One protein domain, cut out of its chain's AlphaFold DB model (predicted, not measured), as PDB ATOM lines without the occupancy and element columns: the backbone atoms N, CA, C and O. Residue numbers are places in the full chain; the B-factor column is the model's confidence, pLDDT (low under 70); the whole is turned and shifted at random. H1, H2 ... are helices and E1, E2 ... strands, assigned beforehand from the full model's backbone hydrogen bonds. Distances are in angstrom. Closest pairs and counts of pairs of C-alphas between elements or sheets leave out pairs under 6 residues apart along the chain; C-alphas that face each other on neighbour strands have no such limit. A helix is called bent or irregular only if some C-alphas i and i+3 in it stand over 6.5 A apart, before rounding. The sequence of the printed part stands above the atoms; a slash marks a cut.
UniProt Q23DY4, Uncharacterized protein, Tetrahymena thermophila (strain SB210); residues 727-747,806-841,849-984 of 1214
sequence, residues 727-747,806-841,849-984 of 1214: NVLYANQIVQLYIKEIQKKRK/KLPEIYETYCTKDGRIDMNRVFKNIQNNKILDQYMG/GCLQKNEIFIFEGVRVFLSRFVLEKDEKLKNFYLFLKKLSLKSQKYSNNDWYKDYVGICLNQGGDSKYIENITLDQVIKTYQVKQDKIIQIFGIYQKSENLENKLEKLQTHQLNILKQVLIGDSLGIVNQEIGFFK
ATOM      1  N   ASN A 727      37.084  24.353 -47.641       77.81
ATOM      2  CA  ASN A 727      38.122  23.328 -47.810       77.81
ATOM      3  C   ASN A 727      38.012  22.200 -46.764       77.81
ATOM      4  O   ASN A 727      38.292  21.044 -47.065       77.81
ATOM      5  N   VAL A 728      37.505  22.521 -45.570       78.06
ATOM      6  CA  VAL A 728      37.224  21.554 -44.494       78.06
ATOM      7  C   VAL A 728      36.033  20.639 -44.820       78.06
ATOM      8  O   VAL A 728      36.060  19.468 -44.456       78.06
ATOM      9  N   LEU A 729      35.024  21.114 -45.563       78.88
ATOM     10  CA  LEU A 729      33.933  20.249 -46.037       78.88
ATOM     11  C   LEU A 729      34.456  19.205 -47.027       78.88
ATOM     12  O   LEU A 729      34.170  18.022 -46.864       78.88
ATOM     13  N   TYR A 730      35.271  19.632 -47.999       78.94
ATOM     14  CA  TYR A 730      35.887  18.724 -48.970       78.94
ATOM     15  C   TYR A 730      36.784  17.689 -48.276       78.94
ATOM     16  O   TYR A 730      36.695  16.502 -48.576       78.94
ATOM     17  N   ALA A 731      37.578  18.107 -47.285       79.62
ATOM     18  CA  ALA A 731      38.399  17.198 -46.488       79.62
ATOM     19  C   ALA A 731      37.573  16.141 -45.724       79.62
ATOM     20  O   ALA A 731      37.940  14.967 -45.732       79.62
ATOM     21  N   ASN A 732      36.443  16.524 -45.112       84.12
ATOM     22  CA  ASN A 732      35.537  15.570 -44.462       84.12
ATOM     23  C   ASN A 732      34.930  14.597 -45.490       84.12
ATOM     24  O   ASN A 732      34.981  13.385 -45.298       84.12
ATOM     25  N   GLN A 733      34.423  15.103 -46.621       78.94
ATOM     26  CA  GLN A 733      33.839  14.274 -47.686       78.94
ATOM     27  C   GLN A 733      34.834  13.232 -48.228       78.94
ATOM     28  O   GLN A 733      34.473  12.061 -48.353       78.94
ATOM     29  N   ILE A 734      36.091  13.623 -48.463       79.00
ATOM     30  CA  ILE A 734      37.172  12.712 -48.876       79.00
ATOM     31  C   ILE A 734      37.377  11.597 -47.836       79.00
ATOM     32  O   ILE A 734      37.452  10.426 -48.206       79.00
ATOM     33  N   VAL A 735      37.409  11.929 -46.539       82.62
ATOM     34  CA  VAL A 735      37.571  10.937 -45.458       82.62
ATOM     35  C   VAL A 735      36.375   9.982 -45.360       82.62
ATOM     36  O   VAL A 735      36.577   8.775 -45.222       82.62
ATOM     37  N   GLN A 736      35.142  10.474 -45.505       83.31
ATOM     38  CA  GLN A 736      33.941   9.625 -45.476       83.31
ATOM     39  C   GLN A 736      33.896   8.626 -46.646       83.31
ATOM     40  O   GLN A 736      33.505   7.474 -46.455       83.31
ATOM     41  N   LEU A 737      34.318   9.033 -47.849       78.50
ATOM     42  CA  LEU A 737      34.425   8.130 -49.003       78.50
ATOM     43  C   LEU A 737      35.576   7.123 -48.829       78.50
ATOM     44  O   LEU A 737      35.397   5.928 -49.074       78.50
ATOM     45  N   TYR A 738      36.728   7.581 -48.330       81.69
ATOM     46  CA  TYR A 738      37.903   6.749 -48.056       81.69
ATOM     47  C   TYR A 738      37.616   5.600 -47.072       81.69
ATOM     48  O   TYR A 738      37.976   4.451 -47.335       81.69
ATOM     49  N   ILE A 739      36.911   5.889 -45.972       81.50
ATOM     50  CA  ILE A 739      36.529   4.881 -44.970       81.50
ATOM     51  C   ILE A 739      35.570   3.837 -45.569       81.50
ATOM     52  O   ILE A 739      35.740   2.640 -45.321       81.50
ATOM     53  N   LYS A 740      34.601   4.261 -46.397       81.75
ATOM     54  CA  LYS A 740      33.643   3.354 -47.059       81.75
ATOM     55  C   LYS A 740      34.329   2.364 -48.005       81.75
ATOM     56  O   LYS A 740      34.049   1.168 -47.934       81.75
ATOM     57  N   GLU A 741      35.251   2.823 -48.851       77.81
ATOM     58  CA  GLU A 741      35.948   1.937 -49.800       77.81
ATOM     59  C   GLU A 741      36.887   0.933 -49.104       77.81
ATOM     60  O   GLU A 741      36.949  -0.232 -49.504       77.81
ATOM     61  N   ILE A 742      37.543   1.310 -47.998       75.25
ATOM     62  CA  ILE A 742      38.343   0.356 -47.204       75.25
ATOM     63  C   ILE A 742      37.462  -0.719 -46.547       75.25
ATOM     64  O   ILE A 742      37.822  -1.900 -46.560       75.25
ATOM     65  N   GLN A 743      36.287  -0.352 -46.025       74.06
ATOM     66  CA  GLN A 743      35.328  -1.323 -45.479       74.06
ATOM     67  C   GLN A 743      34.801  -2.285 -46.559       74.06
ATOM     68  O   GLN A 743      34.665  -3.483 -46.308       74.06
ATOM     69  N   LYS A 744      34.557  -1.785 -47.775       75.00
ATOM     70  CA  LYS A 744      34.106  -2.579 -48.929       75.00
ATOM     71  C   LYS A 744      35.153  -3.608 -49.374       75.00
ATOM     72  O   LYS A 744      34.815  -4.783 -49.528       75.00
ATOM     73  N   LYS A 745      36.428  -3.211 -49.503       67.06
ATOM     74  CA  LYS A 745      37.521  -4.124 -49.901       67.06
ATOM     75  C   LYS A 745      37.819  -5.220 -48.865       67.06
ATOM     76  O   LYS A 745      38.163  -6.332 -49.248       67.06
ATOM     77  N   ARG A 746      37.611  -4.971 -47.564       61.69
ATOM     78  CA  ARG A 746      37.766  -6.022 -46.532       61.69
ATOM     79  C   ARG A 746      36.655  -7.077 -46.548       61.69
ATOM     80  O   ARG A 746      36.931  -8.243 -46.282       61.69
ATOM     81  N   LYS A 747      35.419  -6.715 -46.920       59.72
ATOM     82  CA  LYS A 747      34.329  -7.700 -47.084       59.72
ATOM     83  C   LYS A 747      34.577  -8.687 -48.233       59.72
ATOM     84  O   LYS A 747      34.093  -9.812 -48.164       59.72
ATOM     85  N   LYS A 806      38.809  -4.955 -34.532       65.00
ATOM     86  CA  LYS A 806      39.466  -4.856 -33.223       65.00
ATOM     87  C   LYS A 806      40.275  -3.562 -33.178       65.00
ATOM     88  O   LYS A 806      40.900  -3.182 -34.167       65.00
ATOM     89  N   LEU A 807      40.287  -2.878 -32.030       67.81
ATOM     90  CA  LEU A 807      40.909  -1.553 -31.909       67.81
ATOM     91  C   LEU A 807      42.353  -1.485 -32.473       67.81
ATOM     92  O   LEU A 807      42.627  -0.529 -33.202       67.81
ATOM     93  N   PRO A 808      43.249  -2.479 -32.260       69.19
ATOM     94  CA  PRO A 808      44.588  -2.476 -32.857       69.19
ATOM     95  C   PRO A 808      44.588  -2.419 -34.391       69.19
ATOM     96  O   PRO A 808      45.329  -1.625 -34.964       69.19
ATOM     97  N   GLU A 809      43.698  -3.159 -35.062       70.50
ATOM     98  CA  GLU A 809      43.578  -3.172 -36.529       70.50
ATOM     99  C   GLU A 809      43.247  -1.774 -37.074       70.50
ATOM    100  O   GLU A 809      43.680  -1.398 -38.164       70.50
ATOM    101  N   ILE A 810      42.467  -0.983 -36.327       73.75
ATOM    102  CA  ILE A 810      42.115   0.394 -36.697       73.75
ATOM    103  C   ILE A 810      43.365   1.282 -36.634       73.75
ATOM    104  O   ILE A 810      43.637   2.011 -37.589       73.75
ATOM    105  N   TYR A 811      44.160   1.171 -35.564       78.44
ATOM    106  CA  TYR A 811      45.446   1.867 -35.463       78.44
ATOM    107  C   TYR A 811      46.409   1.429 -36.584       78.44
ATOM    108  O   TYR A 811      46.945   2.288 -37.275       78.44
ATOM    109  N   GLU A 812      46.565   0.133 -36.860       75.94
ATOM    110  CA  GLU A 812      47.436  -0.361 -37.943       75.94
ATOM    111  C   GLU A 812      46.986   0.069 -39.347       75.94
ATOM    112  O   GLU A 812      47.820   0.267 -40.233       75.94
ATOM    113  N   THR A 813      45.676   0.232 -39.568       76.00
ATOM    114  CA  THR A 813      45.120   0.621 -40.875       76.00
ATOM    115  C   THR A 813      45.399   2.090 -41.207       76.00
ATOM    116  O   THR A 813      45.673   2.407 -42.367       76.00
ATOM    117  N   TYR A 814      45.319   2.983 -40.213       80.31
ATOM    118  CA  TYR A 814      45.322   4.437 -40.428       80.31
ATOM    119  C   TYR A 814      46.536   5.172 -39.840       80.31
ATOM    120  O   TYR A 814      46.821   6.289 -40.275       80.31
ATOM    121  N   CYS A 815      47.264   4.577 -38.892       81.62
ATOM    122  CA  CYS A 815      48.370   5.212 -38.173       81.62
ATOM    123  C   CYS A 815      49.737   4.574 -38.480       81.62
ATOM    124  O   CYS A 815      49.855   3.415 -38.882       81.62
ATOM    125  N   THR A 816      50.800   5.334 -38.217       81.50
ATOM    126  CA  THR A 816      52.139   4.795 -37.956       81.50
ATOM    127  C   THR A 816      52.185   4.117 -36.581       81.50
ATOM    128  O   THR A 816      51.299   4.330 -35.748       81.50
ATOM    129  N   LYS A 817      53.251   3.352 -36.305       72.44
ATOM    130  CA  LYS A 817      53.474   2.697 -34.998       72.44
ATOM    131  C   LYS A 817      53.433   3.683 -33.811       72.44
ATOM    132  O   LYS A 817      52.998   3.313 -32.728       72.44
ATOM    133  N   ASP A 818      53.775   4.954 -34.036       71.25
ATOM    134  CA  ASP A 818      53.733   6.030 -33.028       71.25
ATOM    135  C   ASP A 818      52.364   6.729 -32.887       71.25
ATOM    136  O   ASP A 818      52.266   7.759 -32.217       71.25
ATOM    137  N   GLY A 819      51.307   6.244 -33.550       67.19
ATOM    138  CA  GLY A 819      49.958   6.820 -33.473       67.19
ATOM    139  C   GLY A 819      49.784   8.177 -34.150       67.19
ATOM    140  O   GLY A 819      49.012   9.010 -33.679       67.19
ATOM    141  N   ARG A 820      50.502   8.432 -35.245       81.00
ATOM    142  CA  ARG A 820      50.228   9.568 -36.141       81.00
ATOM    143  C   ARG A 820      49.577   9.028 -37.409       81.00
ATOM    144  O   ARG A 820      50.033   8.006 -37.907       81.00
ATOM    145  N   ILE A 821      48.557   9.698 -37.952       84.62
ATOM    146  CA  ILE A 821      47.932   9.262 -39.215       84.62
ATOM    147  C   ILE A 821      48.983   9.169 -40.338       84.62
ATOM    148  O   ILE A 821      49.703  10.137 -40.602       84.62
ATOM    149  N   ASP A 822      49.056   8.012 -41.001       82.94
ATOM    150  CA  ASP A 822      49.977   7.735 -42.110       82.94
ATOM    151  C   ASP A 822      49.430   8.343 -43.410       82.94
ATOM    152  O   ASP A 822      48.803   7.682 -44.242       82.94
ATOM    153  N   MET A 823      49.646   9.651 -43.567       82.06
ATOM    154  CA  MET A 823      49.145  10.417 -44.712       82.06
ATOM    155  C   MET A 823      49.657   9.884 -46.059       82.06
ATOM    156  O   MET A 823      48.936   9.962 -47.051       82.06
ATOM    157  N   ASN A 824      50.861   9.302 -46.107       79.69
ATOM    158  CA  ASN A 824      51.430   8.755 -47.340       79.69
ATOM    159  C   ASN A 824      50.648   7.513 -47.794       79.69
ATOM    160  O   ASN A 824      50.245   7.421 -48.957       79.69
ATOM    161  N   ARG A 825      50.361   6.593 -46.864       79.00
ATOM    162  CA  ARG A 825      49.504   5.424 -47.114       79.00
ATOM    163  C   ARG A 825      48.076   5.832 -47.470       79.00
ATOM    164  O   ARG A 825      47.507   5.288 -48.415       79.00
ATOM    165  N   VAL A 826      47.521   6.819 -46.761       78.94
ATOM    166  CA  VAL A 826      46.183   7.369 -47.031       78.94
ATOM    167  C   VAL A 826      46.088   7.909 -48.460       78.94
ATOM    168  O   VAL A 826      45.184   7.507 -49.190       78.94
ATOM    169  N   PHE A 827      47.029   8.744 -48.911       75.88
ATOM    170  CA  PHE A 827      46.968   9.296 -50.270       75.88
ATOM    171  C   PHE A 827      47.243   8.262 -51.363       75.88
ATOM    172  O   PHE A 827      46.523   8.271 -52.363       75.88
ATOM    173  N   LYS A 828      48.179   7.321 -51.161       73.62
ATOM    174  CA  LYS A 828      48.390   6.206 -52.103       73.62
ATOM    175  C   LYS A 828      47.113   5.374 -52.279       73.62
ATOM    176  O   LYS A 828      46.734   5.048 -53.400       73.62
ATOM    177  N   ASN A 829      46.394   5.101 -51.190       72.44
ATOM    178  CA  ASN A 829      45.120   4.383 -51.241       72.44
ATOM    179  C   ASN A 829      43.985   5.212 -51.880       72.44
ATOM    180  O   ASN A 829      43.179   4.652 -52.619       72.44
ATOM    181  N   ILE A 830      43.914   6.529 -51.638       73.50
ATOM    182  CA  ILE A 830      42.931   7.428 -52.279       73.50
ATOM    183  C   ILE A 830      43.138   7.481 -53.802       73.50
ATOM    184  O   ILE A 830      42.159   7.406 -54.547       73.50
ATOM    185  N   GLN A 831      44.394   7.560 -54.258       68.00
ATOM    186  CA  GLN A 831      44.760   7.525 -55.679       68.00
ATOM    187  C   GLN A 831      44.430   6.168 -56.314       68.00
ATOM    188  O   GLN A 831      43.668   6.114 -57.278       68.00
ATOM    189  N   ASN A 832      44.924   5.068 -55.734       66.62
ATOM    190  CA  ASN A 832      44.722   3.711 -56.259       66.62
ATOM    191  C   ASN A 832      43.239   3.300 -56.348       66.62
ATOM    192  O   ASN A 832      42.889   2.425 -57.135       66.62
ATOM    193  N   ASN A 833      42.367   3.916 -55.544       62.22
ATOM    194  CA  ASN A 833      40.929   3.645 -55.523       62.22
ATOM    195  C   ASN A 833      40.091   4.675 -56.318       62.22
ATOM    196  O   ASN A 833      38.867   4.625 -56.228       62.22
ATOM    197  N   LYS A 834      40.707   5.613 -57.063       64.75
ATOM    198  CA  LYS A 834      40.028   6.649 -57.884       64.75
ATOM    199  C   LYS A 834      38.952   7.479 -57.151       64.75
ATOM    200  O   LYS A 834      38.019   7.997 -57.758       64.75
ATOM    201  N   ILE A 835      39.080   7.650 -55.831       60.38
ATOM    202  CA  ILE A 835      38.003   8.183 -54.963       60.38
ATOM    203  C   ILE A 835      37.617   9.636 -55.310       60.38
ATOM    204  O   ILE A 835      36.513  10.088 -55.012       60.38
ATOM    205  N   LEU A 836      38.523  10.373 -55.953       56.44
ATOM    206  CA  LEU A 836      38.354  11.784 -56.302       56.44
ATOM    207  C   LEU A 836      37.537  12.003 -57.590       56.44
ATOM    208  O   LEU A 836      36.942  13.071 -57.746       56.44
ATOM    209  N   ASP A 837      37.454  11.000 -58.469       56.00
ATOM    210  CA  ASP A 837      36.880  11.145 -59.814       56.00
ATOM    211  C   ASP A 837      35.343  11.295 -59.793       56.00
ATOM    212  O   ASP A 837      34.764  11.881 -60.703       56.00
ATOM    213  N   GLN A 838      34.668  10.821 -58.736       50.97
ATOM    214  CA  GLN A 838      33.198  10.836 -58.634       50.97
ATOM    215  C   GLN A 838      32.570  12.186 -58.237       50.97
ATOM    216  O   GLN A 838      31.362  12.346 -58.393       50.97
ATOM    217  N   TYR A 839      33.336  13.142 -57.691       48.72
ATOM    218  CA  TYR A 839      32.768  14.361 -57.075       48.72
ATOM    219  C   TYR A 839      33.451  15.685 -57.461       48.72
ATOM    220  O   TYR A 839      33.004  16.746 -57.023       48.72
ATOM    221  N   MET A 840      34.498  15.655 -58.290       47.72
ATOM    222  CA  MET A 840      35.226  16.847 -58.749       47.72
ATOM    223  C   MET A 840      35.245  16.913 -60.280       47.72
ATOM    224  O   MET A 840      36.251  16.623 -60.925       47.72
ATOM    225  N   GLY A 841      34.106  17.288 -60.866       39.59
ATOM    226  CA  GLY A 841      33.979  17.471 -62.311       39.59
ATOM    227  C   GLY A 841      34.925  18.554 -62.849       39.59
ATOM    228  O   GLY A 841      35.016  19.649 -62.294       39.59
ATOM    229  N   GLY A 849      51.204  13.629 -58.918       48.84
ATOM    230  CA  GLY A 849      51.651  12.534 -58.027       48.84
ATOM    231  C   GLY A 849      51.396  12.606 -56.513       48.84
ATOM    232  O   GLY A 849      51.193  11.566 -55.898       48.84
ATOM    233  N   CYS A 850      51.351  13.786 -55.901       38.84
ATOM    234  CA  CYS A 850      51.178  13.971 -54.461       38.84
ATOM    235  C   CYS A 850      50.250  15.150 -54.172       38.84
ATOM    236  O   CYS A 850      50.226  16.139 -54.907       38.84
ATOM    237  N   LEU A 851      49.581  15.104 -53.018       46.06
ATOM    238  CA  LEU A 851      49.074  16.314 -52.377       46.06
ATOM    239  C   LEU A 851      50.280  17.120 -51.867       46.06
ATOM    240  O   LEU A 851      50.755  16.933 -50.748       46.06
ATOM    241  N   GLN A 852      50.825  17.976 -52.737       47.09
ATOM    242  CA  GLN A 852      51.877  18.926 -52.377       47.09
ATOM    243  C   GLN A 852      51.419  19.815 -51.208       47.09
ATOM    244  O   GLN A 852      50.222  20.040 -51.013       47.09
ATOM    245  N   LYS A 853      52.377  20.426 -50.495       48.34
ATOM    246  CA  LYS A 853      52.158  21.387 -49.388       48.34
ATOM    247  C   LYS A 853      51.407  22.681 -49.783       48.34
ATOM    248  O   LYS A 853      51.455  23.658 -49.049       48.34
ATOM    249  N   ASN A 854      50.734  22.714 -50.930       47.69
ATOM    250  CA  ASN A 854      50.052  23.880 -51.482       47.69
ATOM    251  C   ASN A 854      48.537  23.875 -51.181       47.69
ATOM    252  O   ASN A 854      47.940  24.941 -51.066       47.69
ATOM    253  N   GLU A 855      47.925  22.709 -50.929       67.38
ATOM    254  CA  GLU A 855      46.527  22.588 -50.460       67.38
ATOM    255  C   GLU A 855      46.437  22.283 -48.953       67.38
ATOM    256  O   GLU A 855      45.709  21.395 -48.499       67.38
ATOM    257  N   ILE A 856      47.193  23.047 -48.160       74.50
ATOM    258  CA  ILE A 856      47.447  22.815 -46.726       74.50
ATOM    259  C   ILE A 856      46.163  22.514 -45.936       74.50
ATOM    260  O   ILE A 856      46.120  21.545 -45.187       74.50
ATOM    261  N   PHE A 857      45.088  23.285 -46.133       80.69
ATOM    262  CA  PHE A 857      43.829  23.084 -45.400       80.69
ATOM    263  C   PHE A 857      43.080  21.787 -45.740       80.69
ATOM    264  O   PHE A 857      42.319  21.309 -44.901       80.69
ATOM    265  N   ILE A 858      43.271  21.212 -46.932       79.75
ATOM    266  CA  ILE A 858      42.673  19.914 -47.280       79.75
ATOM    267  C   ILE A 858      43.534  18.790 -46.696       79.75
ATOM    268  O   ILE A 858      42.998  17.899 -46.045       79.75
ATOM    269  N   PHE A 859      44.862  18.883 -46.826       83.00
ATOM    270  CA  PHE A 859      45.816  17.943 -46.221       83.00
ATOM    271  C   PHE A 859      45.650  17.845 -44.690       83.00
ATOM    272  O   PHE A 859      45.468  16.757 -44.144       83.00
ATOM    273  N   GLU A 860      45.652  18.991 -44.002       83.06
ATOM    274  CA  GLU A 860      45.453  19.088 -42.550       83.06
ATOM    275  C   GLU A 860      44.033  18.691 -42.134       83.06
ATOM    276  O   GLU A 860      43.854  18.010 -41.125       83.06
ATOM    277  N   GLY A 861      43.028  19.039 -42.946       85.25
ATOM    278  CA  GLY A 861      41.650  18.594 -42.758       85.25
ATOM    279  C   GLY A 861      41.538  17.069 -42.750       85.25
ATOM    280  O   GLY A 861      41.055  16.502 -41.774       85.25
ATOM    281  N   VAL A 862      42.031  16.399 -43.799       85.88
ATOM    282  CA  VAL A 862      42.000  14.929 -43.927       85.88
ATOM    283  C   VAL A 862      42.735  14.273 -42.757       85.88
ATOM    284  O   VAL A 862      42.218  13.313 -42.182       85.88
ATOM    285  N   ARG A 863      43.886  14.827 -42.342       86.94
ATOM    286  CA  ARG A 863      44.634  14.333 -41.178       86.94
ATOM    287  C   ARG A 863      43.798  14.395 -39.901       86.94
ATOM    288  O   ARG A 863      43.608  13.367 -39.260       86.94
ATOM    289  N   VAL A 864      43.264  15.570 -39.556       87.69
ATOM    290  CA  VAL A 864      42.475  15.771 -38.328       87.69
ATOM    291  C   VAL A 864      41.176  14.961 -38.344       87.69
ATOM    292  O   VAL A 864      40.817  14.393 -37.314       87.69
ATOM    293  N   PHE A 865      40.479  14.857 -39.481       89.19
ATOM    294  CA  PHE A 865      39.259  14.048 -39.577       89.19
ATOM    295  C   PHE A 865      39.536  12.552 -39.379       89.19
ATOM    296  O   PHE A 865      38.758  11.888 -38.695       89.19
ATOM    297  N   LEU A 866      40.664  12.030 -39.874       87.38
ATOM    298  CA  LEU A 866      41.088  10.660 -39.572       87.38
ATOM    299  C   LEU A 866      41.504  10.492 -38.101       87.38
ATOM    300  O   LEU A 866      41.076   9.525 -37.472       87.38
ATOM    301  N   SER A 867      42.235  11.445 -37.506       88.31
ATOM    302  CA  SER A 867      42.537  11.428 -36.063       88.31
ATOM    303  C   SER A 867      41.256  11.421 -35.213       88.31
ATOM    304  O   SER A 867      41.172  10.684 -34.231       88.31
ATOM    305  N   ARG A 868      40.229  12.195 -35.605       89.38
ATOM    306  CA  ARG A 868      38.909  12.196 -34.949       89.38
ATOM    307  C   ARG A 868      38.146  10.890 -35.170       89.38
ATOM    308  O   ARG A 868      37.543  10.410 -34.221       89.38
ATOM    309  N   PHE A 869      38.205  10.279 -36.356       87.56
ATOM    310  CA  PHE A 869      37.586   8.970 -36.603       87.56
ATOM    311  C   PHE A 869      38.200   7.864 -35.733       87.56
ATOM    312  O   PHE A 869      37.461   7.068 -35.159       87.56
ATOM    313  N   VAL A 870      39.530   7.830 -35.571       86.50
ATOM    314  CA  VAL A 870      40.178   6.862 -34.665       86.50
ATOM    315  C   VAL A 870      39.817   7.157 -33.201       86.50
ATOM    316  O   VAL A 870      39.467   6.233 -32.472       86.50
ATOM    317  N   LEU A 871      39.780   8.432 -32.786       87.56
ATOM    318  CA  LEU A 871      39.287   8.832 -31.457       87.56
ATOM    319  C   LEU A 871      37.813   8.443 -31.223       87.56
ATOM    320  O   LEU A 871      37.438   8.096 -30.112       87.56
ATOM    321  N   GLU A 872      36.964   8.468 -32.250       86.56
ATOM    322  CA  GLU A 872      35.568   8.023 -32.156       86.56
ATOM    323  C   GLU A 872      35.416   6.496 -32.026       86.56
ATOM    324  O   GLU A 872      34.318   6.037 -31.698       86.56
ATOM    325  N   LYS A 873      36.491   5.722 -32.250       85.06
ATOM    326  CA  LYS A 873      36.557   4.266 -32.031       85.06
ATOM    327  C   LYS A 873      37.300   3.872 -30.750       85.06
ATOM    328  O   LYS A 873      36.976   2.838 -30.178       85.06
ATOM    329  N   ASP A 874      38.233   4.691 -30.267       85.56
ATOM    330  CA  ASP A 874      38.873   4.532 -28.954       85.56
ATOM    331  C   ASP A 874      38.027   5.214 -27.860       85.56
ATOM    332  O   ASP A 874      38.254   6.365 -27.482       85.56
ATOM    333  N   GLU A 875      37.001   4.510 -27.371       83.12
ATOM    334  CA  GLU A 875      36.041   5.047 -26.395       83.12
ATOM    335  C   GLU A 875      36.707   5.510 -25.084       83.12
ATOM    336  O   GLU A 875      36.386   6.587 -24.571       83.12
ATOM    337  N   LYS A 876      37.704   4.762 -24.587       84.94
ATOM    338  CA  LYS A 876      38.471   5.134 -23.386       84.94
ATOM    339  C   LYS A 876      39.209   6.468 -23.588       84.94
ATOM    340  O   LYS A 876      39.162   7.337 -22.710       84.94
ATOM    341  N   LEU A 877      39.843   6.682 -24.748       87.62
ATOM    342  CA  LEU A 877      40.509   7.950 -25.080       87.62
ATOM    343  C   LEU A 877      39.513   9.097 -25.331       87.62
ATOM    344  O   LEU A 877      39.760  10.236 -24.918       87.62
ATOM    345  N   LYS A 878      38.366   8.808 -25.956       87.56
ATOM    346  CA  LYS A 878      37.266   9.759 -26.190       87.56
ATOM    347  C   LYS A 878      36.727  10.339 -24.881       87.56
ATOM    348  O   LYS A 878      36.537  11.553 -24.786       87.56
ATOM    349  N   ASN A 879      36.556   9.497 -23.861       85.31
ATOM    350  CA  ASN A 879      36.114   9.912 -22.528       85.31
ATOM    351  C   ASN A 879      37.117  10.878 -21.868       85.31
ATOM    352  O   ASN A 879      36.709  11.911 -21.327       85.31
ATOM    353  N   PHE A 880      38.426  10.639 -22.015       87.31
ATOM    354  CA  PHE A 880      39.453  11.565 -21.520       87.31
ATOM    355  C   PHE A 880      39.468  12.908 -22.282       87.31
ATOM    356  O   PHE A 880      39.552  13.971 -21.664       87.31
ATOM    357  N   TYR A 881      39.295  12.901 -23.609       89.62
ATOM    358  CA  TYR A 881      39.143  14.135 -24.400       89.62
ATOM    359  C   TYR A 881      37.922  14.970 -23.956       89.62
ATOM    360  O   TYR A 881      38.022  16.192 -23.792       89.62
ATOM    361  N   LEU A 882      36.778  14.326 -23.697       86.69
ATOM    362  CA  LEU A 882      35.580  15.003 -23.184       86.69
ATOM    363  C   LEU A 882      35.794  15.566 -21.768       86.69
ATOM    364  O   LEU A 882      35.311  16.661 -21.466       86.69
ATOM    365  N   PHE A 883      36.561  14.870 -20.922       86.06
ATOM    366  CA  PHE A 883      36.950  15.346 -19.593       86.06
ATOM    367  C   PHE A 883      37.818  16.612 -19.656       86.06
ATOM    368  O   PHE A 883      37.492  17.592 -18.981       86.06
ATOM    369  N   LEU A 884      38.840  16.657 -20.525       86.38
ATOM    370  CA  LEU A 884      39.643  17.868 -20.769       86.38
ATOM    371  C   LEU A 884      38.752  19.059 -21.159       86.38
ATOM    372  O   LEU A 884      38.856  20.142 -20.579       86.38
ATOM    373  N   LYS A 885      37.807  18.858 -22.087       87.81
ATOM    374  CA  LYS A 885      36.871  19.921 -22.480       87.81
ATOM    375  C   LYS A 885      35.973  20.379 -21.322       87.81
ATOM    376  O   LYS A 885      35.747  21.580 -21.163       87.81
ATOM    377  N   LYS A 886      35.483  19.446 -20.498       85.19
ATOM    378  CA  LYS A 886      34.635  19.734 -19.327       85.19
ATOM    379  C   LYS A 886      35.394  20.504 -18.235       85.19
ATOM    380  O   LYS A 886      34.800  21.381 -17.611       85.19
ATOM    381  N   LEU A 887      36.686  20.228 -18.033       84.94
ATOM    382  CA  LEU A 887      37.539  20.958 -17.087       84.94
ATOM    383  C   LEU A 887      37.844  22.386 -17.547       84.94
ATOM    384  O   LEU A 887      37.615  23.321 -16.781       84.94
ATOM    385  N   SER A 888      38.290  22.576 -18.794       84.62
ATOM    386  CA  SER A 888      38.583  23.920 -19.319       84.62
ATOM    387  C   SER A 888      37.362  24.846 -19.218       84.62
ATOM    388  O   SER A 888      37.472  25.965 -18.717       84.62
ATOM    389  N   LEU A 889      36.165  24.351 -19.561       82.88
ATOM    390  CA  LEU A 889      34.923  25.122 -19.434       82.88
ATOM    391  C   LEU A 889      34.496  25.373 -17.976       82.88
ATOM    392  O   LEU A 889      33.944  26.433 -17.689       82.88
ATOM    393  N   LYS A 890      34.788  24.457 -17.039       81.31
ATOM    394  CA  LYS A 890      34.564  24.689 -15.598       81.31
ATOM    395  C   LYS A 890      35.423  25.826 -15.033       81.31
ATOM    396  O   LYS A 890      34.993  26.459 -14.076       81.31
ATOM    397  N   SER A 891      36.592  26.106 -15.616       74.75
ATOM    398  CA  SER A 891      37.471  27.198 -15.163       74.75
ATOM    399  C   SER A 891      36.929  28.607 -15.447       74.75
ATOM    400  O   SER A 891      37.514  29.578 -14.979       74.75
ATOM    401  N   GLN A 892      35.871  28.727 -16.262       72.69
ATOM    402  CA  GLN A 892      35.273  29.971 -16.784       72.69
ATOM    403  C   GLN A 892      36.213  30.914 -17.571       72.69
ATOM    404  O   GLN A 892      35.733  31.814 -18.257       72.69
ATOM    405  N   LYS A 893      37.532  30.678 -17.568       77.50
ATOM    406  CA  LYS A 893      38.544  31.494 -18.260       77.50
ATOM    407  C   LYS A 893      38.416  31.482 -19.789       77.50
ATOM    408  O   LYS A 893      38.805  32.455 -20.434       77.50
ATOM    409  N   TYR A 894      37.882  30.407 -20.371       82.44
ATOM    410  CA  TYR A 894      37.772  30.230 -21.823       82.44
ATOM    411  C   TYR A 894      36.346  29.914 -22.278       82.44
ATOM    412  O   TYR A 894      35.562  29.289 -21.562       82.44
ATOM    413  N   SER A 895      36.012  30.308 -23.508       81.19
ATOM    414  CA  SER A 895      34.696  30.064 -24.100       81.19
ATOM    415  C   SER A 895      34.601  28.675 -24.747       81.19
ATOM    416  O   SER A 895      35.602  28.032 -25.060       81.19
ATOM    417  N   ASN A 896      33.389  28.232 -25.101       77.44
ATOM    418  CA  ASN A 896      33.195  27.018 -25.914       77.44
ATOM    419  C   ASN A 896      33.796  27.118 -27.340       77.44
ATOM    420  O   ASN A 896      33.870  26.107 -28.037       77.44
ATOM    421  N   ASN A 897      34.245  28.301 -27.776       79.44
ATOM    422  CA  ASN A 897      34.970  28.491 -29.036       79.44
ATOM    423  C   ASN A 897      36.501  28.465 -28.879       79.44
ATOM    424  O   ASN A 897      37.180  28.288 -29.889       79.44
ATOM    425  N   ASP A 898      37.049  28.618 -27.665       82.81
ATOM    426  CA  ASP A 898      38.502  28.674 -27.427       82.81
ATOM    427  C   ASP A 898      39.034  27.949 -26.175       82.81
ATOM    428  O   ASP A 898      40.196  28.099 -25.807       82.81
ATOM    429  N   TRP A 899      38.228  27.055 -25.597       86.25
ATOM    430  CA  TRP A 899      38.573  26.143 -24.495       86.25
ATOM    431  C   TRP A 899      39.916  25.395 -24.643       86.25
ATOM    432  O   TRP A 899      40.550  25.070 -23.639       86.25
ATOM    433  N   TYR A 900      40.381  25.127 -25.868       86.81
ATOM    434  CA  TYR A 900      41.666  24.462 -26.123       86.81
ATOM    435  C   TYR A 900      42.879  25.331 -25.755       86.81
ATOM    436  O   TYR A 900      43.953  24.768 -25.575       86.81
ATOM    437  N   LYS A 901      42.752  26.663 -25.600       84.25
ATOM    438  CA  LYS A 901      43.858  27.561 -25.180       84.25
ATOM    439  C   LYS A 901      44.481  27.142 -23.843       84.25
ATOM    440  O   LYS A 901      45.660  27.401 -23.579       84.25
ATOM    441  N   ASP A 902      43.715  26.430 -23.017       82.94
ATOM    442  CA  ASP A 902      44.210  25.866 -21.766       82.94
ATOM    443  C   ASP A 902      45.286  24.776 -21.972       82.94
ATOM    444  O   ASP A 902      46.182  24.642 -21.133       82.94
ATOM    445  N   TYR A 903      45.246  24.071 -23.115       86.94
ATOM    446  CA  TYR A 903      46.092  22.916 -23.470       86.94
ATOM    447  C   TYR A 903      46.958  23.128 -24.723       86.94
ATOM    448  O   TYR A 903      47.935  22.410 -24.910       86.94
ATOM    449  N   VAL A 904      46.642  24.109 -25.568       84.69
ATOM    450  CA  VAL A 904      47.378  24.460 -26.792       84.69
ATOM    451  C   VAL A 904      47.903  25.889 -26.653       84.69
ATOM    452  O   VAL A 904      47.184  26.785 -26.211       84.69
ATOM    453  N   GLY A 905      49.177  26.098 -26.971       79.06
ATOM    454  CA  GLY A 905      49.817  27.409 -27.069       79.06
ATOM    455  C   GLY A 905      50.228  27.726 -28.506       79.06
ATOM    456  O   GLY A 905      50.263  26.840 -29.358       79.06
ATOM    457  N   ILE A 906      50.551  28.993 -28.756       73.69
ATOM    458  CA  ILE A 906      51.225  29.435 -29.978       73.69
ATOM    459  C   ILE A 906      52.694  29.644 -29.609       73.69
ATOM    460  O   ILE A 906      53.021  30.572 -28.872       73.69
ATOM    461  N   CYS A 907      53.563  28.760 -30.090       67.06
ATOM    462  CA  CYS A 907      55.005  28.852 -29.920       67.06
ATOM    463  C   CYS A 907      55.616  29.478 -31.176       67.06
ATOM    464  O   CYS A 907      55.590  28.887 -32.256       67.06
ATOM    465  N   LEU A 908      56.178  30.675 -31.020       64.50
ATOM    466  CA  LEU A 908      57.087  31.284 -31.986       64.50
ATOM    467  C   LEU A 908      58.511  31.056 -31.472       64.50
ATOM    468  O   LEU A 908      58.773  31.274 -30.289       64.50
ATOM    469  N   ASN A 909      59.415  30.587 -32.336       53.41
ATOM    470  CA  ASN A 909      60.799  30.328 -31.938       53.41
ATOM    471  C   ASN A 909      61.453  31.631 -31.455       53.41
ATOM    472  O   ASN A 909      61.362  32.658 -32.127       53.41
ATOM    473  N   GLN A 910      62.112  31.583 -30.297       44.84
ATOM    474  CA  GLN A 910      62.720  32.753 -29.664       44.84
ATOM    475  C   GLN A 910      64.025  33.145 -30.375       44.84
ATOM    476  O   GLN A 910      65.119  32.761 -29.975       44.84
ATOM    477  N   GLY A 911      63.881  33.915 -31.452       41.22
ATOM    478  CA  GLY A 911      64.948  34.621 -32.157       41.22
ATOM    479  C   GLY A 911      64.358  35.911 -32.716       41.22
ATOM    480  O   GLY A 911      63.498  35.867 -33.595       41.22
ATOM    481  N   GLY A 912      64.727  37.050 -32.131       48.88
ATOM    482  CA  GLY A 912      64.033  38.316 -32.357       48.88
ATOM    483  C   GLY A 912      64.385  38.975 -33.687       48.88
ATOM    484  O   GLY A 912      65.365  39.705 -33.757       48.88
ATOM    485  N   ASP A 913      63.543  38.795 -34.707       45.50
ATOM    486  CA  ASP A 913      63.504  39.691 -35.868       45.50
ATOM    487  C   ASP A 913      62.057  39.836 -36.374       45.50
ATOM    488  O   ASP A 913      61.390  38.854 -36.726       45.50
ATOM    489  N   SER A 914      61.541  41.068 -36.398       54.59
ATOM    490  CA  SER A 914      60.143  41.365 -36.760       54.59
ATOM    491  C   SER A 914      59.808  40.922 -38.190       54.59
ATOM    492  O   SER A 914      58.684  40.487 -38.465       54.59
ATOM    493  N   LYS A 915      60.820  40.917 -39.069       55.50
ATOM    494  CA  LYS A 915      60.770  40.446 -40.461       55.50
ATOM    495  C   LYS A 915      60.285  38.999 -40.605       55.50
ATOM    496  O   LYS A 915      59.637  38.674 -41.601       55.50
ATOM    497  N   TYR A 916      60.543  38.122 -39.628       61.50
ATOM    498  CA  TYR A 916      60.126  36.714 -39.728       61.50
ATOM    499  C   TYR A 916      58.595  36.563 -39.699       61.50
ATOM    500  O   TYR A 916      58.026  35.713 -40.382       61.50
ATOM    501  N   ILE A 917      57.907  37.437 -38.960       64.50
ATOM    502  CA  ILE A 917      56.438  37.471 -38.865       64.50
ATOM    503  C   ILE A 917      55.818  38.070 -40.139       64.50
ATOM    504  O   ILE A 917      54.701  37.716 -40.530       64.50
ATOM    505  N   GLU A 918      56.550  38.940 -40.838       63.00
ATOM    506  CA  GLU A 918      56.109  39.510 -42.115       63.00
ATOM    507  C   GLU A 918      56.169  38.491 -43.261       63.00
ATOM    508  O   GLU A 918      55.286  38.498 -44.117       63.00
ATOM    509  N   ASN A 919      57.095  37.530 -43.218       68.38
ATOM    510  CA  ASN A 919      57.235  36.491 -44.247       68.38
ATOM    511  C   ASN A 919      56.719  35.094 -43.845       68.38
ATOM    512  O   ASN A 919      56.876  34.143 -44.612       68.38
ATOM    513  N   ILE A 920      56.079  34.942 -42.677       75.19
ATOM    514  CA  ILE A 920      55.577  33.638 -42.214       75.19
ATOM    515  C   ILE A 920      54.567  33.031 -43.208       75.19
ATOM    516  O   ILE A 920      53.602  33.672 -43.616       75.19
ATOM    517  N   THR A 921      54.780  31.782 -43.619       77.94
ATOM    518  CA  THR A 921      53.888  31.061 -44.543       77.94
ATOM    519  C   THR A 921      52.758  30.345 -43.801       77.94
ATOM    520  O   THR A 921      52.859  30.057 -42.610       77.94
ATOM    521  N   LEU A 922      51.682  29.983 -44.506       77.25
ATOM    522  CA  LEU A 922      50.542  29.273 -43.907       77.25
ATOM    523  C   LEU A 922      50.934  27.919 -43.264       77.25
ATOM    524  O   LEU A 922      50.388  27.560 -42.223       77.25
ATOM    525  N   ASP A 923      51.904  27.199 -43.837       78.00
ATOM    526  CA  ASP A 923      52.447  25.947 -43.278       78.00
ATOM    527  C   ASP A 923      53.195  26.202 -41.956       78.00
ATOM    528  O   ASP A 923      53.027  25.461 -40.987       78.00
ATOM    529  N   GLN A 924      53.963  27.295 -41.878       77.75
ATOM    530  CA  GLN A 924      54.622  27.724 -40.641       77.75
ATOM    531  C   GLN A 924      53.607  28.181 -39.584       77.75
ATOM    532  O   GLN A 924      53.720  27.751 -38.440       77.75
ATOM    533  N   VAL A 925      52.582  28.969 -39.949       79.44
ATOM    534  CA  VAL A 925      51.525  29.411 -39.012       79.44
ATOM    535  C   VAL A 925      50.857  28.213 -38.335       79.44
ATOM    536  O   VAL A 925      50.748  28.190 -37.110       79.44
ATOM    537  N   ILE A 926      50.468  27.183 -39.093       80.19
ATOM    538  CA  ILE A 926      49.832  25.981 -38.525       80.19
ATOM    539  C   ILE A 926      50.778  25.239 -37.566       80.19
ATOM    540  O   ILE A 926      50.332  24.728 -36.540       80.19
ATOM    541  N   LYS A 927      52.088  25.238 -37.841       81.19
ATOM    542  CA  LYS A 927      53.112  24.602 -36.991       81.19
ATOM    543  C   LYS A 927      53.441  25.365 -35.704       81.19
ATOM    544  O   LYS A 927      54.059  24.776 -34.819       81.19
ATOM    545  N   THR A 928      53.016  26.624 -35.560       79.94
ATOM    546  CA  THR A 928      53.155  27.355 -34.283       79.94
ATOM    547  C   THR A 928      52.233  26.810 -33.186       79.94
ATOM    548  O   THR A 928      52.535  26.969 -32.006       79.94
ATOM    549  N   TYR A 929      51.129  26.136 -33.537       82.44
ATOM    550  CA  TYR A 929      50.193  25.571 -32.562       82.44
ATOM    551  C   TYR A 929      50.777  24.304 -31.926       82.44
ATOM    552  O   TYR A 929      50.799  23.233 -32.535       82.44
ATOM    553  N   GLN A 930      51.236  24.419 -30.679       82.56
ATOM    554  CA  GLN A 930      51.869  23.334 -29.930       82.56
ATOM    555  C   GLN A 930      51.066  22.975 -28.678       82.56
ATOM    556  O   GLN A 930      50.510  23.830 -27.989       82.56
ATOM    557  N   VAL A 931      51.004  21.681 -28.370       86.25
ATOM    558  CA  VAL A 931      50.256  21.157 -27.223       86.25
ATOM    559  C   VAL A 931      51.146  21.157 -25.983       86.25
ATOM    560  O   VAL A 931      52.236  20.589 -26.003       86.25
ATOM    561  N   LYS A 932      50.646  21.743 -24.890       87.69
ATOM    562  CA  LYS A 932      51.258  21.800 -23.554       87.69
ATOM    563  C   LYS A 932      51.205  20.406 -22.913       87.69
ATOM    564  O   LYS A 932      50.351  20.130 -22.069       87.69
ATOM    565  N   GLN A 933      52.061  19.503 -23.397       82.00
ATOM    566  CA  GLN A 933      52.013  18.066 -23.108       82.00
ATOM    567  C   GLN A 933      52.000  17.771 -21.605       82.00
ATOM    568  O   GLN A 933      51.181  16.974 -21.150       82.00
ATOM    569  N   ASP A 934      52.850  18.444 -20.835       81.75
ATOM    570  CA  ASP A 934      53.052  18.167 -19.408       81.75
ATOM    571  C   ASP A 934      51.782  18.457 -18.603       81.75
ATOM    572  O   ASP A 934      51.399  17.685 -17.728       81.75
ATOM    573  N   LYS A 935      51.039  19.498 -18.995       84.00
ATOM    574  CA  LYS A 935      49.734  19.826 -18.412       84.00
ATOM    575  C   LYS A 935      48.658  18.787 -18.747       84.00
ATOM    576  O   LYS A 935      47.801  18.512 -17.911       84.00
ATOM    577  N   ILE A 936      48.699  18.170 -19.933       84.12
ATOM    578  CA  ILE A 936      47.804  17.042 -20.255       84.12
ATOM    579  C   ILE A 936      48.162  15.816 -19.405       84.12
ATOM    580  O   ILE A 936      47.256  15.146 -18.918       84.12
ATOM    581  N   ILE A 937      49.452  15.547 -19.178       83.50
ATOM    582  CA  ILE A 937      49.913  14.433 -18.333       83.50
ATOM    583  C   ILE A 937      49.516  14.662 -16.862       83.50
ATOM    584  O   ILE A 937      48.955  13.763 -16.237       83.50
ATOM    585  N   GLN A 938      49.692  15.878 -16.332       82.00
ATOM    586  CA  GLN A 938      49.209  16.268 -15.000       82.00
ATOM    587  C   GLN A 938      47.693  16.047 -14.855       82.00
ATOM    588  O   GLN A 938      47.236  15.444 -13.885       82.00
ATOM    589  N   ILE A 939      46.899  16.479 -15.844       83.12
ATOM    590  CA  ILE A 939      45.437  16.316 -15.816       83.12
ATOM    591  C   ILE A 939      45.013  14.856 -16.049       83.12
ATOM    592  O   ILE A 939      43.979  14.443 -15.526       83.12
ATOM    593  N   PHE A 940      45.813  14.039 -16.742       83.25
ATOM    594  CA  PHE A 940      45.598  12.591 -16.805       83.25
ATOM    595  C   PHE A 940      45.756  11.938 -15.421       83.25
ATOM    596  O   PHE A 940      44.929  11.113 -15.046       83.25
ATOM    597  N   GLY A 941      46.719  12.386 -14.605       77.88
ATOM    598  CA  GLY A 941      46.835  11.967 -13.199       77.88
ATOM    599  C   GLY A 941      45.631  12.367 -12.330       77.88
ATOM    600  O   GLY A 941      45.233  11.619 -11.438       77.88
ATOM    601  N   ILE A 942      44.992  13.509 -12.614       80.62
ATOM    602  CA  ILE A 942      43.731  13.918 -11.962       80.62
ATOM    603  C   ILE A 942      42.561  13.042 -12.444       80.62
ATOM    604  O   ILE A 942      41.763  12.576 -11.633       80.62
ATOM    605  N   TYR A 943      42.478  12.766 -13.749       82.06
ATOM    606  CA  TYR A 943      41.475  11.879 -14.350       82.06
ATOM    607  C   TYR A 943      41.549  10.458 -13.773       82.06
ATOM    608  O   TYR A 943      40.527   9.882 -13.398       82.06
ATOM    609  N   GLN A 944      42.758   9.913 -13.603       77.00
ATOM    610  CA  GLN A 944      42.983   8.624 -12.943       77.00
ATOM    611  C   GLN A 944      42.394   8.572 -11.521       77.00
ATOM    612  O   GLN A 944      41.941   7.505 -11.109       77.00
ATOM    613  N   LYS A 945      42.277   9.701 -10.807       72.56
ATOM    614  CA  LYS A 945      41.742   9.766  -9.432       72.56
ATOM    615  C   LYS A 945      40.235  10.052  -9.305       72.56
ATOM    616  O   LYS A 945      39.719   9.957  -8.202       72.56
ATOM    617  N   SER A 946      39.496  10.367 -10.377       70.81
ATOM    618  CA  SER A 946      38.042  10.624 -10.268       70.81
ATOM    619  C   SER A 946      37.208   9.335 -10.274       70.81
ATOM    620  O   SER A 946      37.313   8.559 -11.226       70.81
ATOM    621  N   GLU A 947      36.362   9.118  -9.267       55.84
ATOM    622  CA  GLU A 947      35.717   7.815  -9.000       55.84
ATOM    623  C   GLU A 947      34.554   7.446  -9.943       55.84
ATOM    624  O   GLU A 947      34.385   6.279 -10.275       55.84
ATOM    625  N   ASN A 948      33.783   8.419 -10.440       56.28
ATOM    626  CA  ASN A 948      32.533   8.165 -11.177       56.28
ATOM    627  C   ASN A 948      32.698   8.167 -12.712       56.28
ATOM    628  O   ASN A 948      32.172   9.056 -13.388       56.28
ATOM    629  N   LEU A 949      33.443   7.199 -13.266       60.09
ATOM    630  CA  LEU A 949      33.550   6.963 -14.719       60.09
ATOM    631  C   LEU A 949      33.728   5.472 -15.062       60.09
ATOM    632  O   LEU A 949      34.825   4.926 -14.936       60.09
ATOM    633  N   GLU A 950      32.673   4.854 -15.594       54.47
ATOM    634  CA  GLU A 950      32.764   3.604 -16.360       54.47
ATOM    635  C   GLU A 950      33.608   3.814 -17.637       54.47
ATOM    636  O   GLU A 950      33.730   4.933 -18.142       54.47
ATOM    637  N   ASN A 951      34.228   2.749 -18.165       60.66
ATOM    638  CA  ASN A 951      35.123   2.802 -19.337       60.66
ATOM    639  C   ASN A 951      36.214   3.895 -19.251       60.66
ATOM    640  O   ASN A 951      36.461   4.672 -20.181       60.66
ATOM    641  N   LYS A 952      36.901   3.926 -18.106       69.19
ATOM    642  CA  LYS A 952      38.052   4.790 -17.818       69.19
ATOM    643  C   LYS A 952      39.301   4.368 -18.607       69.19
ATOM    644  O   LYS A 952      39.497   3.189 -18.897       69.19
ATOM    645  N   LEU A 953      40.172   5.328 -18.934       78.88
ATOM    646  CA  LEU A 953      41.481   5.060 -19.544       78.88
ATOM    647  C   LEU A 953      42.537   4.894 -18.444       78.88
ATOM    648  O   LEU A 953      42.899   5.871 -17.794       78.88
ATOM    649  N   GLU A 954      43.029   3.671 -18.241       73.94
ATOM    650  CA  GLU A 954      43.979   3.353 -17.160       73.94
ATOM    651  C   GLU A 954      45.390   3.907 -17.410       73.94
ATOM    652  O   GLU A 954      46.007   4.459 -16.500       73.94
ATOM    653  N   LYS A 955      45.903   3.791 -18.642       78.50
ATOM    654  CA  LYS A 955      47.264   4.205 -19.023       78.50
ATOM    655  C   LYS A 955      47.251   4.868 -20.398       78.50
ATOM    656  O   LYS A 955      46.871   4.239 -21.377       78.50
ATOM    657  N   LEU A 956      47.682   6.126 -20.471       80.94
ATOM    658  CA  LEU A 956      47.747   6.890 -21.717       80.94
ATOM    659  C   LEU A 956      48.982   6.475 -22.533       80.94
ATOM    660  O   LEU A 956      50.110   6.835 -22.196       80.94
ATOM    661  N   GLN A 957      48.776   5.702 -23.600       81.94
ATOM    662  CA  GLN A 957      49.862   5.213 -24.455       81.94
ATOM    663  C   GLN A 957      50.386   6.308 -25.406       81.94
ATOM    664  O   GLN A 957      49.687   7.273 -25.727       81.94
ATOM    665  N   THR A 958      51.621   6.166 -25.898       80.31
ATOM    666  CA  THR A 958      52.278   7.161 -26.775       80.31
ATOM    667  C   THR A 958      51.492   7.434 -28.059       80.31
ATOM    668  O   THR A 958      51.358   8.593 -28.461       80.31
ATOM    669  N   HIS A 959      50.906   6.394 -28.662       80.88
ATOM    670  CA  HIS A 959      50.045   6.528 -29.838       80.88
ATOM    671  C   HIS A 959      48.736   7.269 -29.528       80.88
ATOM    672  O   HIS A 959      48.367   8.188 -30.259       80.88
ATOM    673  N   GLN A 960      48.077   6.949 -28.411       84.19
ATOM    674  CA  GLN A 960      46.872   7.650 -27.952       84.19
ATOM    675  C   GLN A 960      47.136   9.141 -27.686       84.19
ATOM    676  O   GLN A 960      46.380  10.002 -28.137       84.19
ATOM    677  N   LEU A 961      48.251   9.466 -27.020       85.06
ATOM    678  CA  LEU A 961      48.677  10.847 -26.783       85.06
ATOM    679  C   LEU A 961      48.933  11.605 -28.098       85.06
ATOM    680  O   LEU A 961      48.599  12.786 -28.200       85.06
ATOM    681  N   ASN A 962      49.498  10.954 -29.119       87.31
ATOM    682  CA  ASN A 962      49.746  11.588 -30.416       87.31
ATOM    683  C   ASN A 962      48.457  11.841 -31.220       87.31
ATOM    684  O   ASN A 962      48.335  12.921 -31.807       87.31
ATOM    685  N   ILE A 963      47.463  10.946 -31.167       87.06
ATOM    686  CA  ILE A 963      46.122  11.217 -31.718       87.06
ATOM    687  C   ILE A 963      45.454  12.371 -30.962       87.06
ATOM    688  O   ILE A 963      44.971  13.315 -31.589       87.06
ATOM    689  N   LEU A 964      45.483  12.356 -29.625       87.94
ATOM    690  CA  LEU A 964      44.890  13.409 -28.794       87.94
ATOM    691  C   LEU A 964      45.492  14.792 -29.099       87.94
ATOM    692  O   LEU A 964      44.750  15.765 -29.235       87.94
ATOM    693  N   LYS A 965      46.816  14.880 -29.298       88.44
ATOM    694  CA  LYS A 965      47.485  16.109 -29.763       88.44
ATOM    695  C   LYS A 965      46.960  16.577 -31.122       88.44
ATOM    696  O   LYS A 965      46.652  17.756 -31.270       88.44
ATOM    697  N   GLN A 966      46.848  15.676 -32.103       87.56
ATOM    698  CA  GLN A 966      46.347  16.013 -33.444       87.56
ATOM    699  C   GLN A 966      44.893  16.507 -33.404       87.56
ATOM    700  O   GLN A 966      44.557  17.459 -34.105       87.56
ATOM    701  N   VAL A 967      44.051  15.921 -32.548       88.62
ATOM    702  CA  VAL A 967      42.661  16.363 -32.363       88.62
ATOM    703  C   VAL A 967      42.588  17.731 -31.674       88.62
ATOM    704  O   VAL A 967      41.873  18.597 -32.167       88.62
ATOM    705  N   LEU A 968      43.367  17.976 -30.612       87.88
ATOM    706  CA  LEU A 968      43.393  19.272 -29.913       87.88
ATOM    707  C   LEU A 968      43.950  20.413 -30.780       87.88
ATOM    708  O   LEU A 968      43.415  21.521 -30.748       87.88
ATOM    709  N   ILE A 969      44.973  20.142 -31.601       87.31
ATOM    710  CA  ILE A 969      45.429  21.078 -32.642       87.31
ATOM    711  C   ILE A 969      44.315  21.275 -33.684       87.31
ATOM    712  O   ILE A 969      44.041  22.402 -34.089       87.31
ATOM    713  N   GLY A 970      43.600  20.212 -34.060       86.62
ATOM    714  CA  GLY A 970      42.398  20.288 -34.893       86.62
ATOM    715  C   GLY A 970      41.322  21.225 -34.334       86.62
ATOM    716  O   GLY A 970      40.767  22.027 -35.084       86.62
ATOM    717  N   ASP A 971      41.063  21.188 -33.025       87.00
ATOM    718  CA  ASP A 971      40.150  22.116 -32.345       87.00
ATOM    719  C   ASP A 971      40.661  23.565 -32.366       87.00
ATOM    720  O   ASP A 971      39.872  24.468 -32.659       87.00
ATOM    721  N   SER A 972      41.964  23.811 -32.156       86.00
ATOM    722  CA  SER A 972      42.528  25.170 -32.266       86.00
ATOM    723  C   SER A 972      42.501  25.713 -33.697       86.00
ATOM    724  O   SER A 972      42.180  26.883 -33.912       86.00
ATOM    725  N   LEU A 973      42.749  24.846 -34.685       85.62
ATOM    726  CA  LEU A 973      42.640  25.143 -36.115       85.62
ATOM    727  C   LEU A 973      41.181  25.220 -36.600       85.62
ATOM    728  O   LEU A 973      40.956  25.583 -37.753       85.62
ATOM    729  N   GLY A 974      40.186  24.907 -35.765       81.81
ATOM    730  CA  GLY A 974      38.766  24.996 -36.118       81.81
ATOM    731  C   GLY A 974      38.236  23.878 -37.018       81.81
ATOM    732  O   GLY A 974      37.168  24.039 -37.610       81.81
ATOM    733  N   ILE A 975      38.962  22.766 -37.133       86.25
ATOM    734  CA  ILE A 975      38.622  21.593 -37.947       86.25
ATOM    735  C   ILE A 975      37.845  20.610 -37.060       86.25
ATOM    736  O   ILE A 975      38.429  19.859 -36.275       86.25
ATOM    737  N   VAL A 976      36.512  20.651 -37.141       80.38
ATOM    738  CA  VAL A 976      35.587  19.972 -36.216       80.38
ATOM    739  C   VAL A 976      34.526  19.144 -36.947       80.38
ATOM    740  O   VAL A 976      34.085  19.512 -38.035       80.38
ATOM    741  N   ASN A 977      34.054  18.068 -36.307       70.12
ATOM    742  CA  ASN A 977      32.937  17.232 -36.777       70.12
ATOM    743  C   ASN A 977      31.586  17.924 -36.490       70.12
ATOM    744  O   ASN A 977      30.766  17.412 -35.732       70.12
ATOM    745  N   GLN A 978      31.379  19.136 -37.019       67.06
ATOM    746  CA  GLN A 978      30.129  19.894 -36.881       67.06
ATOM    747  C   GLN A 978      29.712  20.497 -38.223       67.06
ATOM    748  O   GLN A 978      30.536  21.047 -38.952       67.06
ATOM    749  N   GLU A 979      28.421  20.413 -38.536       60.72
ATOM    750  CA  GLU A 979      27.854  21.035 -39.731       60.72
ATOM    751  C   GLU A 979      27.834  22.566 -39.609       60.72
ATOM    752  O   GLU A 979      27.668  23.129 -38.521       60.72
ATOM    753  N   ILE A 980      27.993  23.262 -40.740       62.00
ATOM    754  CA  ILE A 980      28.028  24.729 -40.767       62.00
ATOM    755  C   ILE A 980      26.606  25.281 -40.622       62.00
ATOM    756  O   ILE A 980      25.943  25.614 -41.606       62.00
ATOM    757  N   GLY A 981      26.147  25.439 -39.382       62.62
ATOM    758  CA  GLY A 981      24.949  26.225 -39.101       62.62
ATOM    759  C   GLY A 981      25.097  27.636 -39.685       62.62
ATOM    760  O   GLY A 981      26.103  28.299 -39.436       62.62
ATOM    761  N   PHE A 982      24.089  28.104 -40.431       61.22
ATOM    762  CA  PHE A 982      24.130  29.302 -41.293       61.22
ATOM    763  C   PHE A 982      24.767  30.555 -40.647       61.22
ATOM    764  O   PHE A 982      25.391  31.361 -41.340       61.22
ATOM    765  N   PHE A 983      24.652  30.711 -39.323       63.75
ATOM    766  CA  PHE A 983      25.202  31.836 -38.557       63.75
ATOM    767  C   PHE A 983      26.498  31.538 -37.777       63.75
ATOM    768  O   PHE A 983      27.214  32.478 -37.438       63.75
ATOM    769  N   LYS A 984      26.855  30.271 -37.502       74.44
ATOM    770  CA  LYS A 984      28.114  29.932 -36.808       74.44
ATOM    771  C   LYS A 984      29.205  29.593 -37.826       74.44
ATOM    772  O   LYS A 984      29.352  28.451 -38.241       74.44
TER     773      LYS A 984
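Overview. This is residues 727 to 747, 806 to 841 and 849 to 984 of the 1214 residues of an uncharacterized protein of Tetrahymena thermophila (strain SB210) (UniProt Q23DY4). Two helices, H4 and H10, cross in the middle; H1, H2 and H3 are grouped round H4 on one side, while H5, H6 and the small strand pair E1 and E2 pack on H10 on the other, with H9 lying across H5. Between E1 and E2 the backbone makes a loop with the short helices H7 and H8, and residues 910 to 915 of this loop stick out from the body. The printed part has 193 residues with ten named helices and two named strands, in the order H1 H2 H3 H4 H5 H6 E1 H7 H8 E2 H9 H10; the sheet, E1 - E2, is antiparallel and the class is mostly helix. The whole is compact, with a radius of gyration of the C-alphas of 18.1 A, and rounded, spanning 50 by 49 by 38 A.

Along the chain. Find C-alpha 727 at (38.122, 23.328, -47.810); from there H1, the longest helix, runs 31.3 A through residues 727 to 747. After a cut, look for H2 at residues 807 to 814, 11.3 A, and H3 at residues 823 to 832, 14.1 A. After a second cut, H4 starts at C-alpha 856, at (47.447, 22.815, -46.726), and runs 22.3 A to residue 871. H5 takes residues 875 to 890, 22.5 A. H6, residues 899 to 902, is neither bent nor irregular, but only just: C-alphas 899 and 902 are 6.3 A apart. Then come E1, residues 904 to 906, H7, residues 914 to 918, H8, residues 922 to 927, and E2, residues 929 to 931. H9, residues 933 to 945, is 19.0 A long, and H10, residues 958 to 972, runs 21.2 A to C-alpha 972 at (42.528, 25.170, -32.266).

Arrangement. Start at H1, which touches H4 with residues 727 to 735 alone, at a steep tilt of 49 degrees, the same way; the closest C-alphas are those of Ala 731 and Val 862, 5.0 A. H2 and H4 only just touch, with 3 pairs of C-alphas within 8 A, the closest those of Ile 810 and Val 870, 7.1 A. H3 touches no helix; it is close to H4 but not clearly touching, C-alphas 823 and 863 being the closest at 6.9 A. Farther along, residues 864 to 871 of H4 touch H10 at a steep tilt of 52 degrees, opposite ways, the C-alphas of Ser 867 and Ile 963 being closest at 5.6 A. H5 touches H9, about perpendicular at 78 degrees, closest at the C-alphas of Phe 880 and Tyr 943, 7.5 A. H6 touches both H5 and H10, with closest C-alphas at Ser 888 and Trp 899, 5.6 A, and at Tyr 900 and Ser 972, 6.2 A. E1 and E2 are antiparallel, with N 905 and O 930 at 2.8 A and N 930 and O 905 at 2.9 A, within hydrogen-bond range. The closest C-alphas of E2 and H10 are those of Val 931 and Lys 965, 6.3 A. H8 is close to H4 but not clearly touching, at Ile 856 and Asp 923, 6.8 A between C-alphas, and H7 touches no helix. Every O i to N i+4 pair is within hydrogen-bond range in H1, H2, H3, H4, H5, H8 and H10; H9 has 8 of 9, H7 has 0 of 1 but 2 of 2 O i to N i+3 pairs, and H6 is too short for an O i to N i+4 pair.

Size, cuts and confidence. The two C-alphas farthest apart are those of Lys 747 and Asp 913, 56.8 A. Residues 748 to 805 are not printed, and C-alphas 747 and 806 are 15.1 A apart across that cut; residues 842 to 848 are not printed either, with 18.8 A between C-alphas 841 and 849. Of the links that are printed whole, H9 to H10, residues 946 to 957, is long. The mean pLDDT of the printed part of this predicted model is 75.5, and 50 of the printed residues are under 70, among them residues 831 to 841, 849 to 855 and 907 to 919.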